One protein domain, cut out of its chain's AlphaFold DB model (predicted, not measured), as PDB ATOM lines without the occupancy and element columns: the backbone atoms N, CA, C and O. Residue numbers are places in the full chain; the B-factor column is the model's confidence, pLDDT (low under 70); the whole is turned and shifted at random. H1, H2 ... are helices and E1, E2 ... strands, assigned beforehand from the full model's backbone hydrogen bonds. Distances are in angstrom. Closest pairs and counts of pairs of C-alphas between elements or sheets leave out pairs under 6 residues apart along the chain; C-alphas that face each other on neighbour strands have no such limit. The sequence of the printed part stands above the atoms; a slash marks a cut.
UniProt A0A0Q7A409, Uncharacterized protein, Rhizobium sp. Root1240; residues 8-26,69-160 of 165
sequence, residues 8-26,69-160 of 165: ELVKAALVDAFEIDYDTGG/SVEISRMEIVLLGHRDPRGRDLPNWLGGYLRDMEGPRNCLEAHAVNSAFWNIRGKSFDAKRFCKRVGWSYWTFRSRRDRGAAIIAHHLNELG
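Overview. This is residues 8 to 26 and 69 to 160 of the 165 residues of an uncharacterized protein of Rhizobium sp. Root1240 (UniProt A0A0Q7A409). One long helix, H6, runs along the length of the domain, and H1 and H4, packed on each other at a steep tilt, stand on one side of it at about a right angle, H1 meeting it with its first residues 8 to 11 and H4 with residues 103 to 111. H2 packs on H1 on the side away from H4, the short H3 fills a corner between H2, H4 and H6, and the small hairpin E1 and E2 and the short helix H5 make the two ends of the long axis. The printed part has 111 residues with six named helices and two named strands, in the order H1, H2, E1, E2, H3, H4, H5, H6; the class is mostly helix, and the sheet, order E1 - E2, is antiparallel. It is compact, with a radius of gyration of the C-alphas of 14.2 A, yet elongated, spanning 46 by 30 by 20 A.

Arrangement. H1, residues 8 to 24, touches H2, residues 69 to 79, at a steep tilt of 67 degrees, opposite ways; their closest C-alphas, of Ala 17 and Met 75, are 4.3 A apart. H1 also touches H4, residues 102 to 120, at a steep tilt of 58 degrees, the same way, with the C-alphas of Val 15 and Ala 112 closest at 4.7 A. With residues 8 to 11 alone, H1 touches residues 149 to 153 of H6, residues 138 to 158, about perpendicular at 87 degrees; the closest C-alphas, of Val 10 and Ala 149, are 5.9 A apart. E1, residues 81 to 83, and E2, residues 89 to 91, form a hairpin, with N 82 and O 90 at 2.9 A and N 90 and O 82 at 2.8 A, within hydrogen-bond range. H2 and E2 are near each other, with 5 pairs of C-alphas within 10 A. H3, residues 93 to 97, touches H6, with the C-alphas of Tyr 97 and Ile 152 closest at 6.1 A, and only just touches H2 and H4, with 3 pairs of C-alphas within 8 A each; the closest are those of Val 78 and Trp 93, 5.5 A, and of Leu 94 and Arg 105, 5.9 A. H4 touches H6 about perpendicular at 85 degrees, with residues 103 to 111 alone; the C-alphas of Leu 108 and Arg 145 are closest, at 4.4 A. H5, residues 127 to 134, touches H6 at a steep tilt of 63 degrees, opposite ways, with the C-alphas of Cys 131 and Tyr 138 closest at 5.6 A. H2 and H6 are apart. In H1, H2, H3, H4, H5 and H6 every O i to N i+4 pair is within hydrogen-bond range.

Along the chain. H1 begins at C-alpha 8, (124.976, 125.370, 165.868), and is 24.1 A long; H2 is 15.3 A. H4 begins at C-alpha 102, (105.568, 121.599, 169.379), and is 26.8 A long. H6, 30.2 A, ends at C-alpha 158, (121.151, 110.383, 158.543).

Size, cuts and confidence. The C-alphas of Arg 86 and Lys 132 are the two farthest apart, at 45.7 A. Residues 27 to 68 are not printed, and C-alphas 26 and 69 are 16.6 A apart across the cut. Of the links that are printed whole, H4 to H5 is short and the others are tight. The mean pLDDT of the printed part is 88.8, and residues 24 to 26 are under 70.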
ATOM      1  N   GLU A   8     124.522 124.009 166.157       95.19
ATOM      2  CA  GLU A   8     124.976 125.370 165.868       95.19
ATOM      3  C   GLU A   8     124.813 125.714 164.389       95.19
ATOM      4  O   GLU A   8     124.249 126.763 164.077       95.19
ATOM      5  N   LEU A   9     125.236 124.817 163.495       95.31
ATOM      6  CA  LEU A   9     125.089 124.995 162.050       95.31
ATOM      7  C   LEU A   9     123.619 125.003 161.633       95.31
ATOM      8  O   LEU A   9     123.226 125.829 160.817       95.31
ATOM      9  N   VAL A  10     122.785 124.155 162.239       96.12
ATOM     10  CA  VAL A  10     121.334 124.161 161.994       96.12
ATOM     11  C   VAL A  10     120.701 125.481 162.430       96.12
ATOM     12  O   VAL A  10     119.918 126.061 161.681       96.12
ATOM     13  N   LYS A  11     121.045 125.989 163.623       96.25
ATOM     14  CA  LYS A  11     120.563 127.298 164.094       96.25
ATOM     15  C   LYS A  11     120.983 128.410 163.132       96.25
ATOM     16  O   LYS A  11     120.147 129.234 162.786       96.25
ATOM     17  N   ALA A  12     122.239 128.416 162.688       95.12
ATOM     18  CA  ALA A  12     122.745 129.410 161.744       95.12
ATOM     19  C   ALA A  12     122.024 129.340 160.388       95.12
ATOM     20  O   ALA A  12     121.558 130.363 159.903       95.12
ATOM     21  N   ALA A  13     121.855 128.140 159.829       94.81
ATOM     22  CA  ALA A  13     121.138 127.912 158.575       94.81
ATOM     23  C   ALA A  13     119.664 128.339 158.648       94.81
ATOM     24  O   ALA A  13     119.146 128.926 157.705       94.81
ATOM     25  N   LEU A  14     118.992 128.086 159.776       94.19
ATOM     26  CA  LEU A  14     117.626 128.555 160.002       94.19
ATOM     27  C   LEU A  14     117.553 130.083 160.066       94.19
ATOM     28  O   LEU A  14     116.642 130.667 159.490       94.19
ATOM     29  N   VAL A  15     118.494 130.730 160.759       94.44
ATOM     30  CA  VAL A  15     118.560 132.196 160.816       94.44
ATOM     31  C   VAL A  15     118.791 132.778 159.425       94.44
ATOM     32  O   VAL A  15     118.015 133.630 159.015       94.44
ATOM     33  N   ASP A  16     119.775 132.268 158.684       92.25
ATOM     34  CA  ASP A  16     120.078 132.694 157.313       92.25
ATOM     35  C   ASP A  16     118.870 132.517 156.379       92.25
ATOM     36  O   ASP A  16     118.488 133.441 155.665       92.25
ATOM     37  N   ALA A  17     118.180 131.375 156.459       90.69
ATOM     38  CA  ALA A  17     116.971 131.129 155.679       90.69
ATOM     39  C   ALA A  17     115.869 132.164 155.969       90.69
ATOM     40  O   ALA A  17     115.272 132.690 155.034       90.69
ATOM     41  N   PHE A  18     115.622 132.503 157.240       88.94
ATOM     42  CA  PHE A  18     114.658 133.555 157.581       88.94
ATOM     43  C   PHE A  18     115.148 134.957 157.205       88.94
ATOM     44  O   PHE A  18     114.325 135.808 156.883       88.94
ATOM     45  N   GLU A  19     116.454 135.230 157.222       88.25
ATOM     46  CA  GLU A  19     116.993 136.503 156.727       88.25
ATOM     47  C   GLU A  19     116.739 136.666 155.228       88.25
ATOM     48  O   GLU A  19     116.246 137.704 154.787       88.25
ATOM     49  N   ILE A  20     117.004 135.612 154.457       85.75
ATOM     50  CA  ILE A  20     116.726 135.568 153.023       85.75
ATOM     51  C   ILE A  20     115.221 135.671 152.767       85.75
ATOM     52  O   ILE A  20     114.819 136.390 151.856       85.75
ATOM     53  N   ASP A  21     114.376 135.014 153.564       84.38
ATOM     54  CA  ASP A  21     112.916 135.151 153.477       84.38
ATOM     55  C   ASP A  21     112.462 136.594 153.752       84.38
ATOM     56  O   ASP A  21     111.673 137.143 152.990       84.38
ATOM     57  N   TYR A  22     113.026 137.279 154.750       80.44
ATOM     58  CA  TYR A  22     112.738 138.700 154.979       80.44
ATOM     59  C   TYR A  22     113.183 139.598 153.815       80.44
ATOM     60  O   TYR A  22     112.491 140.570 153.499       80.44
ATOM     61  N   ASP A  23     114.310 139.285 153.174       74.38
ATOM     62  CA  ASP A  23     114.840 140.058 152.048       74.38
ATOM     63  C   ASP A  23     114.089 139.797 150.729       74.38
ATOM     64  O   ASP A  23     113.926 140.702 149.904       74.38
ATOM     65  N   THR A  24     113.640 138.560 150.506       67.50
ATOM     66  CA  THR A  24     113.045 138.098 149.237       67.50
ATOM     67  C   THR A  24     111.517 138.060 149.282       67.50
ATOM     68  O   THR A  24     110.844 138.483 148.335       67.50
ATOM     69  N   GLY A  25     110.963 137.606 150.402       58.00
ATOM     70  CA  GLY A  25     109.558 137.361 150.685       58.00
ATOM     71  C   GLY A  25     108.824 138.598 151.175       58.00
ATOM     72  O   GLY A  25     108.150 138.569 152.200       58.00
ATOM     73  N   GLY A  26     108.853 139.689 150.403       45.16
ATOM     74  CA  GLY A  26     108.045 140.895 150.645       45.16
ATOM     75  C   GLY A  26     106.513 140.687 150.704       45.16
ATOM     76  O   GLY A  26     105.767 141.647 150.514       45.16
ATOM     77  N   SER A  69     120.831 133.002 143.630       74.31
ATOM     78  CA  SER A  69     119.944 131.845 143.425       74.31
ATOM     79  C   SER A  69     120.235 130.698 144.396       74.31
ATOM     80  O   SER A  69     119.311 130.085 144.910       74.31
ATOM     81  N   VAL A  70     121.513 130.458 144.714       83.12
ATOM     82  CA  VAL A  70     121.932 129.428 145.679       83.12
ATOM     83  C   VAL A  70     121.426 129.723 147.095       83.12
ATOM     84  O   VAL A  70     121.035 128.796 147.798       83.12
ATOM     85  N   GLU A  71     121.416 130.989 147.520       83.88
ATOM     86  CA  GLU A  71     120.890 131.398 148.830       83.88
ATOM     87  C   GLU A  71     119.373 131.168 148.888       83.88
ATOM     88  O   GLU A  71     118.870 130.570 149.836       83.88
ATOM     89  N   ILE A  72     118.657 131.545 147.823       81.19
ATOM     90  CA  ILE A  72     117.208 131.335 147.705       81.19
ATOM     91  C   ILE A  72     116.875 129.841 147.753       81.19
ATOM     92  O   ILE A  72     116.046 129.431 148.557       81.19
ATOM     93  N   SER A  73     117.569 129.006 146.977       83.94
ATOM     94  CA  SER A  73     117.333 127.558 146.998       83.94
ATOM     95  C   SER A  73     117.633 126.927 148.361       83.94
ATOM     96  O   SER A  73     116.916 126.025 148.786       83.94
ATOM     97  N   ARG A  74     118.664 127.394 149.082       88.94
ATOM     98  CA  ARG A  74     118.939 126.946 150.462       88.94
ATOM     99  C   ARG A  74     117.791 127.324 151.402       88.94
ATOM    100  O   ARG A  74     117.333 126.478 152.168       88.94
ATOM    101  N   MET A  75     117.300 128.559 151.314       88.31
ATOM    102  CA  MET A  75     116.141 129.017 152.082       88.31
ATOM    103  C   MET A  75     114.898 128.162 151.792       88.31
ATOM    104  O   MET A  75     114.269 127.677 152.732       88.31
ATOM    105  N   GLU A  76     114.595 127.889 150.519       84.62
ATOM    106  CA  GLU A  76     113.458 127.049 150.115       84.62
ATOM    107  C   GLU A  76     113.577 125.628 150.686       84.62
ATOM    108  O   GLU A  76     112.627 125.118 151.281       84.62
ATOM    109  N   ILE A  77     114.768 125.019 150.609       87.81
ATOM    110  CA  ILE A  77     115.052 123.699 151.198       87.81
ATOM    111  C   ILE A  77     114.731 123.669 152.700       87.81
ATOM    112  O   ILE A  77     114.182 122.679 153.189       87.81
ATOM    113  N   VAL A  78     115.078 124.727 153.438       89.19
ATOM    114  CA  VAL A  78     114.868 124.807 154.893       89.19
ATOM    115  C   VAL A  78     113.414 125.088 155.252       89.19
ATOM    116  O   VAL A  78     112.863 124.397 156.116       89.19
ATOM    117  N   LEU A  79     112.803 126.098 154.628       86.56
ATOM    118  CA  LEU A  79     111.501 126.639 155.032       86.56
ATOM    119  C   LEU A  79     110.319 125.947 154.354       86.56
ATOM    120  O   LEU A  79     109.275 125.771 154.981       86.56
ATOM    121  N   LEU A  80     110.474 125.530 153.097       83.56
ATOM    122  CA  LEU A  80     109.406 124.920 152.298       83.56
ATOM    123  C   LEU A  80     109.590 123.406 152.156       83.56
ATOM    124  O   LEU A  80     108.607 122.669 152.075       83.56
ATOM    125  N   GLY A  81     110.835 122.937 152.240       85.75
ATOM    126  CA  GLY A  81     111.203 121.576 151.875       85.75
ATOM    127  C   GLY A  81     111.545 121.499 150.391       85.75
ATOM    128  O   GLY A  81     111.459 122.482 149.656       85.75
ATOM    129  N   HIS A  82     111.981 120.332 149.936       84.62
ATOM    130  CA  HIS A  82     112.363 120.140 148.540       84.62
ATOM    131  C   HIS A  82     112.264 118.678 148.138       84.62
ATOM    132  O   HIS A  82     112.216 117.783 148.978       84.62
ATOM    133  N   ARG A  83     112.305 118.432 146.834       83.62
ATOM    134  CA  ARG A  83     112.449 117.087 146.295       83.62
ATOM    135  C   ARG A  83     113.922 116.791 146.045       83.62
ATOM    136  O   ARG A  83     114.607 117.582 145.396       83.62
ATOM    137  N   ASP A  84     114.417 115.676 146.571       82.12
ATOM    138  CA  ASP A  84     115.801 115.261 146.356       82.12
ATOM    139  C   ASP A  84     116.022 114.782 144.901       82.12
ATOM    140  O   ASP A  84     115.064 114.446 144.195       82.12
ATOM    141  N   PRO A  85     117.278 114.703 144.418       77.06
ATOM    142  CA  PRO A  85     117.572 114.214 143.066       77.06
ATOM    143  C   PRO A  85     117.137 112.764 142.802       77.06
ATOM    144  O   PRO A  85     117.095 112.333 141.652       77.06
ATOM    145  N   ARG A  86     116.831 111.994 143.854       81.31
ATOM    146  CA  ARG A  86     116.317 110.619 143.772       81.31
ATOM    147  C   ARG A  86     114.783 110.585 143.745       81.31
ATOM    148  O   ARG A  86     114.200 109.504 143.751       81.31
ATOM    149  N   GLY A  87     114.130 111.746 143.696       82.00
ATOM    150  CA  GLY A  87     112.687 111.894 143.598       82.00
ATOM    151  C   GLY A  87     111.933 111.767 144.922       82.00
ATOM    152  O   GLY A  87     110.702 111.701 144.870       82.00
ATOM    153  N   ARG A  88     112.617 111.745 146.074       85.38
ATOM    154  CA  ARG A  88     112.007 111.711 147.413       85.38
ATOM    155  C   ARG A  88     111.672 113.122 147.885       85.38
ATOM    156  O   ARG A  88     112.513 114.013 147.804       85.38
ATOM    157  N   ASP A  89     110.476 113.305 148.425       85.81
ATOM    158  CA  ASP A  89     110.076 114.574 149.033       85.81
ATOM    159  C   ASP A  89     110.666 114.684 150.444       85.81
ATOM    160  O   ASP A  89     110.377 113.876 151.329       85.81
ATOM    161  N   LEU A  90     111.521 115.684 150.646       87.75
ATOM    162  CA  LEU A  90     112.096 116.041 151.933       87.75
ATOM    163  C   LEU A  90     111.303 117.215 152.516       87.75
ATOM    164  O   LEU A  90     111.181 118.262 151.869       87.75
ATOM    165  N   PRO A  91     110.749 117.073 153.730       88.06
ATOM    166  CA  PRO A  91     109.914 118.111 154.305       88.06
ATOM    167  C   PRO A  91     110.758 119.314 154.748       88.06
ATOM    168  O   PRO A  91     111.974 119.215 154.931       88.06
ATOM    169  N   ASN A  92     110.104 120.455 154.981       88.94
ATOM    170  CA  ASN A  92     110.756 121.582 155.648       88.94
ATOM    171  C   ASN A  92     111.239 121.182 157.050       88.94
ATOM    172  O   ASN A  92     110.692 120.279 157.689       88.94
ATOM    173  N   TRP A  93     112.264 121.862 157.551       91.81
ATOM    174  CA  TRP A  93     112.984 121.371 158.724       91.81
ATOM    175  C   TRP A  93     112.154 121.446 160.009       91.81
ATOM    176  O   TRP A  93     112.184 120.523 160.820       91.81
ATOM    177  N   LEU A  94     111.398 122.530 160.200       87.81
ATOM    178  CA  LEU A  94     110.633 122.759 161.428       87.81
ATOM    179  C   LEU A  94     109.328 121.951 161.459       87.81
ATOM    180  O   LEU A  94     109.049 121.252 162.428       87.81
ATOM    181  N   GLY A  95     108.516 122.039 160.412       82.81
ATOM    182  CA  GLY A  95     107.233 121.346 160.297       82.81
ATOM    183  C   GLY A  95     107.359 119.866 159.935       82.81
ATOM    184  O   GLY A  95     106.459 119.098 160.260       82.81
ATOM    185  N   GLY A  96     108.462 119.463 159.302       88.25
ATOM    186  CA  GLY A  96     108.782 118.072 158.985       88.25
ATOM    187  C   GLY A  96     109.420 117.336 160.152       88.25
ATOM    188  O   GLY A  96     108.782 116.500 160.787       88.25
ATOM    189  N   TYR A  97     110.677 117.663 160.455       91.56
ATOM    190  CA  TYR A  97     111.465 116.920 161.447       91.56
ATOM    191  C   TYR A  97     111.010 117.147 162.894       91.56
ATOM    192  O   TYR A  97     111.280 116.320 163.760       91.56
ATOM    193  N   LEU A  98     110.306 118.251 163.178       91.00
ATOM    194  CA  LEU A  98     109.765 118.550 164.511       91.00
ATOM    195  C   LEU A  98     108.227 118.550 164.542       91.00
ATOM    196  O   LEU A  98     107.638 119.178 165.426       91.00
ATOM    197  N   ARG A  99     107.568 117.856 163.601       88.31
ATOM    198  CA  ARG A  99     106.100 117.839 163.448       88.31
ATOM    199  C   ARG A  99     105.360 117.596 164.763       88.31
ATOM    200  O   ARG A  99     104.494 118.390 165.126       88.31
ATOM    201  N   ASP A 100     105.760 116.554 165.484       90.50
ATOM    202  CA  ASP A 100     105.091 116.088 166.707       90.50
ATOM    203  C   ASP A 100     105.690 116.700 167.988       90.50
ATOM    204  O   ASP A 100     105.333 116.337 169.107       90.50
ATOM    205  N   MET A 101     106.622 117.648 167.845       90.81
ATOM    206  CA  MET A 101     107.373 118.251 168.946       90.81
ATOM    207  C   MET A 101     107.162 119.762 169.001       90.81
ATOM    208  O   MET A 101     108.088 120.548 168.790       90.81
ATOM    209  N   GLU A 102     105.947 120.180 169.358       88.44
ATOM    210  CA  GLU A 102     105.568 121.599 169.379       88.44
ATOM    211  C   GLU A 102     106.479 122.457 170.268       88.44
ATOM    212  O   GLU A 102     106.857 123.564 169.895       88.44
ATOM    213  N   GLY A 103     106.890 121.947 171.434       88.88
ATOM    214  CA  GLY A 103     107.760 122.681 172.358       88.88
ATOM    215  C   GLY A 103     109.116 123.057 171.736       88.88
ATOM    216  O   GLY A 103     109.433 124.248 171.668       88.88
ATOM    217  N   PRO A 104     109.931 122.071 171.312       92.88
ATOM    218  CA  PRO A 104     111.168 122.304 170.566       92.88
ATOM    219  C   PRO A 104     110.974 123.120 169.287       92.88
ATOM    220  O   PRO A 104     111.726 124.074 169.082       92.88
ATOM    221  N   ARG A 105     109.947 122.803 168.483       90.44
ATOM    222  CA  ARG A 105     109.631 123.511 167.236       90.44
ATOM    223  C   ARG A 105     109.419 125.001 167.479       90.44
ATOM    224  O   ARG A 105     110.168 125.809 166.942       90.44
ATOM    225  N   ASN A 106     108.491 125.359 168.365       87.69
ATOM    226  CA  ASN A 106     108.129 126.754 168.631       87.69
ATOM    227  C   ASN A 106     109.303 127.549 169.226       87.69
ATOM    228  O   ASN A 106     109.483 128.724 168.917       87.69
ATOM    229  N   CYS A 107     110.123 126.929 170.088       90.69
ATOM    230  CA  CYS A 107     111.293 127.601 170.666       90.69
ATOM    231  C   CYS A 107     112.391 127.839 169.622       90.69
ATOM    232  O   CYS A 107     113.023 128.898 169.626       90.69
ATOM    233  N   LEU A 108     112.632 126.863 168.745       93.19
ATOM    234  CA  LEU A 108     113.620 126.982 167.680       93.19
ATOM    235  C   LEU A 108     113.180 127.981 166.607       93.19
ATOM    236  O   LEU A 108     113.971 128.838 166.226       93.19
ATOM    237  N   GLU A 109     111.915 127.926 166.196       90.25
ATOM    238  CA  GLU A 109     111.305 128.888 165.278       90.25
ATOM    239  C   GLU A 109     111.382 130.309 165.842       90.25
ATOM    240  O   GLU A 109     111.929 131.205 165.202       90.25
ATOM    241  N   ALA A 110     110.940 130.516 167.088       88.44
ATOM    242  CA  ALA A 110     111.017 131.822 167.732       88.44
ATOM    243  C   ALA A 110     112.461 132.334 167.816       88.44
ATOM    244  O   ALA A 110     112.695 133.528 167.625       88.44
ATOM    245  N   HIS A 111     113.437 131.458 168.077       93.31
ATOM    246  CA  HIS A 111     114.843 131.841 168.033       93.31
ATOM    247  C   HIS A 111     115.262 132.289 166.632       93.31
ATOM    248  O   HIS A 111     115.842 133.367 166.512       93.31
ATOM    249  N   ALA A 112     114.975 131.490 165.604       91.06
ATOM    250  CA  ALA A 112     115.421 131.743 164.241       91.06
ATOM    251  C   ALA A 112     114.808 133.031 163.672       91.06
ATOM    252  O   ALA A 112     115.540 133.932 163.268       91.06
ATOM    253  N   VAL A 113     113.485 133.175 163.788       88.25
ATOM    254  CA  VAL A 113     112.725 134.349 163.331       88.25
ATOM    255  C   VAL A 113     113.196 135.625 164.026       88.25
ATOM    256  O   VAL A 113     113.486 136.621 163.368       88.25
ATOM    257  N   ASN A 114     113.315 135.621 165.362       88.06
ATOM    258  CA  ASN A 114     113.739 136.831 166.072       88.06
ATOM    259  C   ASN A 114     115.215 137.156 165.809       88.06
ATOM    260  O   ASN A 114     115.564 138.331 165.739       88.06
ATOM    261  N   SER A 115     116.080 136.149 165.668       91.19
ATOM    262  CA  SER A 115     117.495 136.378 165.351       91.19
ATOM    263  C   SER A 115     117.640 137.006 163.972       91.19
ATOM    264  O   SER A 115     118.236 138.074 163.886       91.19
ATOM    265  N   ALA A 116     116.990 136.445 162.950       87.19
ATOM    266  CA  ALA A 116     116.958 137.018 161.606       87.19
ATOM    267  C   ALA A 116     116.430 138.462 161.623       87.19
ATOM    268  O   ALA A 116     117.089 139.397 161.179       87.19
ATOM    269  N   PHE A 117     115.281 138.684 162.262       84.44
ATOM    270  CA  PHE A 117     114.661 140.002 162.375       84.44
ATOM    271  C   PHE A 117     115.579 141.083 162.973       84.44
ATOM    272  O   PHE A 117     115.553 142.243 162.543       84.44
ATOM    273  N   TRP A 118     116.348 140.745 164.012       83.38
ATOM    274  CA  TRP A 118     117.271 141.692 164.638       83.38
ATOM    275  C   TRP A 118     118.574 141.828 163.849       83.38
ATOM    276  O   TRP A 118     119.056 142.956 163.711       83.38
ATOM    277  N   ASN A 119     119.089 140.736 163.283       85.75
ATOM    278  CA  ASN A 119     120.333 140.718 162.518       85.75
ATOM    279  C   ASN A 119     120.269 141.640 161.308       85.75
ATOM    280  O   ASN A 119     121.157 142.473 161.139       85.75
ATOM    281  N   ILE A 120     119.180 141.593 160.533       79.44
ATOM    282  CA  ILE A 120     119.054 142.470 159.364       79.44
ATOM    283  C   ILE A 120     119.024 143.948 159.822       79.44
ATOM    284  O   ILE A 120     119.478 144.840 159.121       79.44
ATOM    285  N   ARG A 121     118.556 144.257 161.046       81.81
ATOM    286  CA  ARG A 121     118.617 145.612 161.652       81.81
ATOM    287  C   ARG A 121     119.982 145.982 162.251       81.81
ATOM    288  O   ARG A 121     120.076 147.003 162.936       81.81
ATOM    289  N   GLY A 122     121.003 145.149 162.074       82.81
ATOM    290  CA  GLY A 122     122.321 145.336 162.679       82.81
ATOM    291  C   GLY A 122     122.321 145.186 164.203       82.81
ATOM    292  O   GLY A 122     123.130 145.812 164.884       82.81
ATOM    293  N   LYS A 123     121.386 144.412 164.766       86.69
ATOM    294  CA  LYS A 123     121.276 144.161 166.211       86.69
ATOM    295  C   LYS A 123     121.277 142.668 166.502       86.69
ATOM    296  O   LYS A 123     120.817 141.869 165.704       86.69
ATOM    297  N   SER A 124     121.721 142.288 167.693       89.81
ATOM    298  CA  SER A 124     121.655 140.895 168.141       89.81
ATOM    299  C   SER A 124     120.362 140.618 168.906       89.81
ATOM    300  O   SER A 124     119.896 141.446 169.695       89.81
ATOM    301  N   PHE A 125     119.790 139.431 168.711       90.88
ATOM    302  CA  PHE A 125     118.609 138.996 169.452       90.88
ATOM    303  C   PHE A 125     118.924 138.691 170.923       90.88
ATOM    304  O   PHE A 125     119.650 137.751 171.250       90.88
ATOM    305  N   ASP A 126     118.300 139.444 171.831       93.31
ATOM    306  CA  ASP A 126     118.339 139.169 173.268       93.31
ATOM    307  C   ASP A 126     117.233 138.182 173.674       93.31
ATOM    308  O   ASP A 126     116.099 138.549 174.008       93.31
ATOM    309  N   ALA A 127     117.596 136.900 173.683       91.56
ATOM    310  CA  ALA A 127     116.701 135.818 174.071       91.56
ATOM    311  C   ALA A 127     116.215 135.914 175.530       91.56
ATOM    312  O   ALA A 127     115.084 135.516 175.814       91.56
ATOM    313  N   LYS A 128     117.018 136.448 176.464       94.25
ATOM    314  CA  LYS A 128     116.619 136.564 177.880       94.25
ATOM    315  C   LYS A 128     115.525 137.613 178.035       94.25
ATOM    316  O   LYS A 128     114.503 137.350 178.672       94.25
ATOM    317  N   ARG A 129     115.709 138.780 177.411       93.25
ATOM    318  CA  ARG A 129     114.707 139.853 177.408       93.25
ATOM    319  C   ARG A 129     113.429 139.430 176.692       93.25
ATOM    320  O   ARG A 129     112.341 139.730 177.182       93.25
ATOM    321  N   PHE A 130     113.548 138.707 175.578       90.94
ATOM    322  CA  PHE A 130     112.396 138.125 174.891       90.94
ATOM    323  C   PHE A 130     111.610 137.188 175.807       90.94
ATOM    324  O   PHE A 130     110.421 137.423 176.007       90.94
ATOM    325  N   CYS A 131     112.276 136.204 176.424       91.25
ATOM    326  CA  CYS A 131     111.647 135.243 177.335       91.25
ATOM    327  C   CYS A 131     110.938 135.947 178.501       91.25
ATOM    328  O   CYS A 131     109.783 135.642 178.782       91.25
ATOM    329  N   LYS A 132     111.579 136.957 179.109       93.12
ATOM    330  CA  LYS A 132     110.967 137.776 180.167       93.12
ATOM    331  C   LYS A 132     109.687 138.473 179.694       93.12
ATOM    332  O   LYS A 132     108.715 138.514 180.438       93.12
ATOM    333  N   ARG A 133     109.674 139.011 178.470       91.50
ATOM    334  CA  ARG A 133     108.513 139.712 177.897       91.50
ATOM    335  C   ARG A 133     107.339 138.775 177.607       91.50
ATOM    336  O   ARG A 133     106.202 139.180 177.798       91.50
ATOM    337  N   VAL A 134     107.607 137.559 177.134       84.44
ATOM    338  CA  VAL A 134     106.559 136.584 176.766       84.44
ATOM    339  C   VAL A 134     106.166 135.645 177.914       84.44
ATOM    340  O   VAL A 134     105.351 134.750 177.722       84.44
ATOM    341  N   GLY A 135     106.751 135.819 179.104       89.62
ATOM    342  CA  GLY A 135     106.478 134.970 180.267       89.62
ATOM    343  C   GLY A 135     107.073 133.561 180.170       89.62
ATOM    344  O   GLY A 135     106.580 132.639 180.810       89.62
ATOM    345  N   TRP A 136     108.116 133.360 179.360       90.50
ATOM    346  CA  TRP A 136     108.775 132.062 179.204       90.50
ATOM    347  C   TRP A 136     110.006 131.939 180.105       90.50
ATOM    348  O   TRP A 136     110.762 132.891 180.302       90.50
ATOM    349  N   SER A 137     110.264 130.724 180.593       96.38
ATOM    350  CA  SER A 137     111.538 130.395 181.236       96.38
ATOM    351  C   SER A 137     112.658 130.360 180.196       96.38
ATOM    352  O   SER A 137     112.614 129.571 179.248       96.38
ATOM    353  N   TYR A 138     113.698 131.177 180.398       96.25
ATOM    354  CA  TYR A 138     114.867 131.208 179.515       96.25
ATOM    355  C   TYR A 138     115.579 129.850 179.439       96.25
ATOM    356  O   TYR A 138     115.995 129.429 178.360       96.25
ATOM    357  N   TRP A 139     115.687 129.139 180.564       97.06
ATOM    358  CA  TRP A 139     116.306 127.814 180.608       97.06
ATOM    359  C   TRP A 139     115.528 126.796 179.778       97.06
ATOM    360  O   TRP A 139     116.117 126.071 178.975       97.06
ATOM    361  N   THR A 140     114.202 126.789 179.915       95.81
ATOM    362  CA  THR A 140     113.323 125.908 179.138       95.81
ATOM    363  C   THR A 140     113.380 126.245 177.653       95.81
ATOM    364  O   THR A 140     113.509 125.339 176.832       95.81
ATOM    365  N   PHE A 141     113.346 127.533 177.304       94.88
ATOM    366  CA  PHE A 141     113.488 128.003 175.927       94.88
ATOM    367  C   PHE A 141     114.810 127.542 175.306       94.88
ATOM    368  O   PHE A 141     114.810 126.919 174.247       94.88
ATOM    369  N   ARG A 142     115.934 127.791 175.993       97.00
ATOM    370  CA  ARG A 142     117.271 127.395 175.539       97.00
ATOM    371  C   ARG A 142     117.363 125.885 175.328       97.00
ATOM    372  O   ARG A 142     117.777 125.451 174.260       97.00
ATOM    373  N   SER A 143     116.936 125.101 176.318       97.31
ATOM    374  CA  SER A 143     116.972 123.636 176.260       97.31
ATOM    375  C   SER A 143     116.131 123.086 175.104       97.31
ATOM    376  O   SER A 143     116.608 122.257 174.334       97.31
ATOM    377  N   ARG A 144     114.900 123.585 174.927       95.56
ATOM    378  CA  ARG A 144     114.002 123.155 173.843       95.56
ATOM    379  C   ARG A 144     114.521 123.555 172.463       95.56
ATOM    380  O   ARG A 144     114.467 122.733 171.554       95.56
ATOM    381  N   ARG A 145     115.060 124.769 172.322       96.56
ATOM    382  CA  ARG A 145     115.716 125.239 171.093       96.56
ATOM    383  C   ARG A 145     116.891 124.336 170.719       96.56
ATOM    384  O   ARG A 145     116.955 123.863 169.591       96.56
ATOM    385  N   ASP A 146     117.808 124.105 171.658       97.44
ATOM    386  CA  ASP A 146     119.016 123.314 171.401       97.44
ATOM    387  C   ASP A 146     118.660 121.844 171.111       97.44
ATOM    388  O   ASP A 146     119.230 121.247 170.202       97.44
ATOM    389  N   ARG A 147     117.637 121.292 171.781       97.06
ATOM    390  CA  ARG A 147     117.088 119.964 171.467       97.06
ATOM    391  C   ARG A 147     116.486 119.895 170.063       97.06
ATOM    392  O   ARG A 147     116.761 118.940 169.349       97.06
ATOM    393  N   GLY A 148     115.683 120.882 169.661       96.44
ATOM    394  CA  GLY A 148     115.106 120.927 168.313       96.44
ATOM    395  C   GLY A 148     116.188 120.973 167.233       96.44
ATOM    396  O   GLY A 148     116.131 120.218 166.266       96.44
ATOM    397  N   ALA A 149     117.221 121.794 167.442       97.19
ATOM    398  CA  ALA A 149     118.347 121.896 166.518       97.19
ATOM    399  C   ALA A 149     119.154 120.590 166.435       97.19
ATOM    400  O   ALA A 149     119.560 120.194 165.346       97.19
ATOM    401  N   ALA A 150     119.345 119.895 167.560       97.44
ATOM    402  CA  ALA A 150     120.025 118.602 167.588       97.44
ATOM    403  C   ALA A 150     119.261 117.507 166.831       97.44
ATOM    404  O   ALA A 150     119.881 116.712 166.130       97.44
ATOM    405  N   ILE A 151     117.929 117.487 166.923       96.88
ATOM    406  CA  ILE A 151     117.099 116.511 166.201       96.88
ATOM    407  C   ILE A 151     117.173 116.745 164.691       96.88
ATOM    408  O   ILE A 151     117.369 115.801 163.931       96.88
ATOM    409  N   ILE A 152     117.082 118.001 164.252       96.19
ATOM    410  CA  ILE A 152     117.244 118.336 162.833       96.19
ATOM    411  C   ILE A 152     118.647 117.946 162.354       96.19
ATOM    412  O   ILE A 152     118.772 117.297 161.323       96.19
ATOM    413  N   ALA A 153     119.695 118.286 163.110       96.31
ATOM    414  CA  ALA A 153     121.069 117.926 162.761       96.31
ATOM    415  C   ALA A 153     121.231 116.407 162.592       96.31
ATOM    416  O   ALA A 153     121.821 115.958 161.612       96.31
ATOM    417  N   HIS A 154     120.651 115.623 163.506       96.00
ATOM    418  CA  HIS A 154     120.642 114.168 163.420       96.00
ATOM    419  C   HIS A 154     119.998 113.678 162.116       96.00
ATOM    420  O   HIS A 154     120.652 112.967 161.361       96.00
ATOM    421  N   HIS A 155     118.789 114.141 161.788       94.00
ATOM    422  CA  HIS A 155     118.111 113.751 160.549       94.00
ATOM    423  C   HIS A 155     118.865 114.170 159.282       94.00
ATOM    424  O   HIS A 155     118.941 113.402 158.325       94.00
ATOM    425  N   LEU A 156     119.459 115.367 159.255       92.88
ATOM    426  CA  LEU A 156     120.249 115.816 158.104       92.88
ATOM    427  C   LEU A 156     121.489 114.937 157.890       92.88
ATOM    428  O   LEU A 156     121.824 114.616 156.747       92.88
ATOM    429  N   ASN A 157     122.135 114.515 158.979       93.94
ATOM    430  CA  ASN A 157     123.273 113.601 158.931       93.94
ATOM    431  C   ASN A 157     122.854 112.183 158.509       93.94
ATOM    432  O   ASN A 157     123.536 111.581 157.684       93.94
ATOM    433  N   GLU A 158     121.715 111.671 158.989       92.88
ATOM    434  CA  GLU A 158     121.151 110.383 158.543       92.88
ATOM    435  C   GLU A 158     120.835 110.374 157.041       92.88
ATOM    436  O   GLU A 158     121.038 109.372 156.354       92.88
ATOM    437  N   LEU A 159     120.379 111.508 156.506       89.38
ATOM    438  CA  LEU A 159     120.141 111.688 155.073       89.38
ATOM    439  C   LEU A 159     121.435 111.823 154.252       89.38
ATOM    440  O   LEU A 159     121.370 111.827 153.021       89.38
ATOM    441  N   GLY A 160     122.597 111.933 154.903       88.75
ATOM    442  CA  GLY A 160     123.893 112.121 154.253       88.75
ATOM    443  C   GLY A 160     124.059 113.500 153.607       88.75
ATOM    444  O   GLY A 160     124.830 113.644 152.657       88.75
TER     445      GLY A 160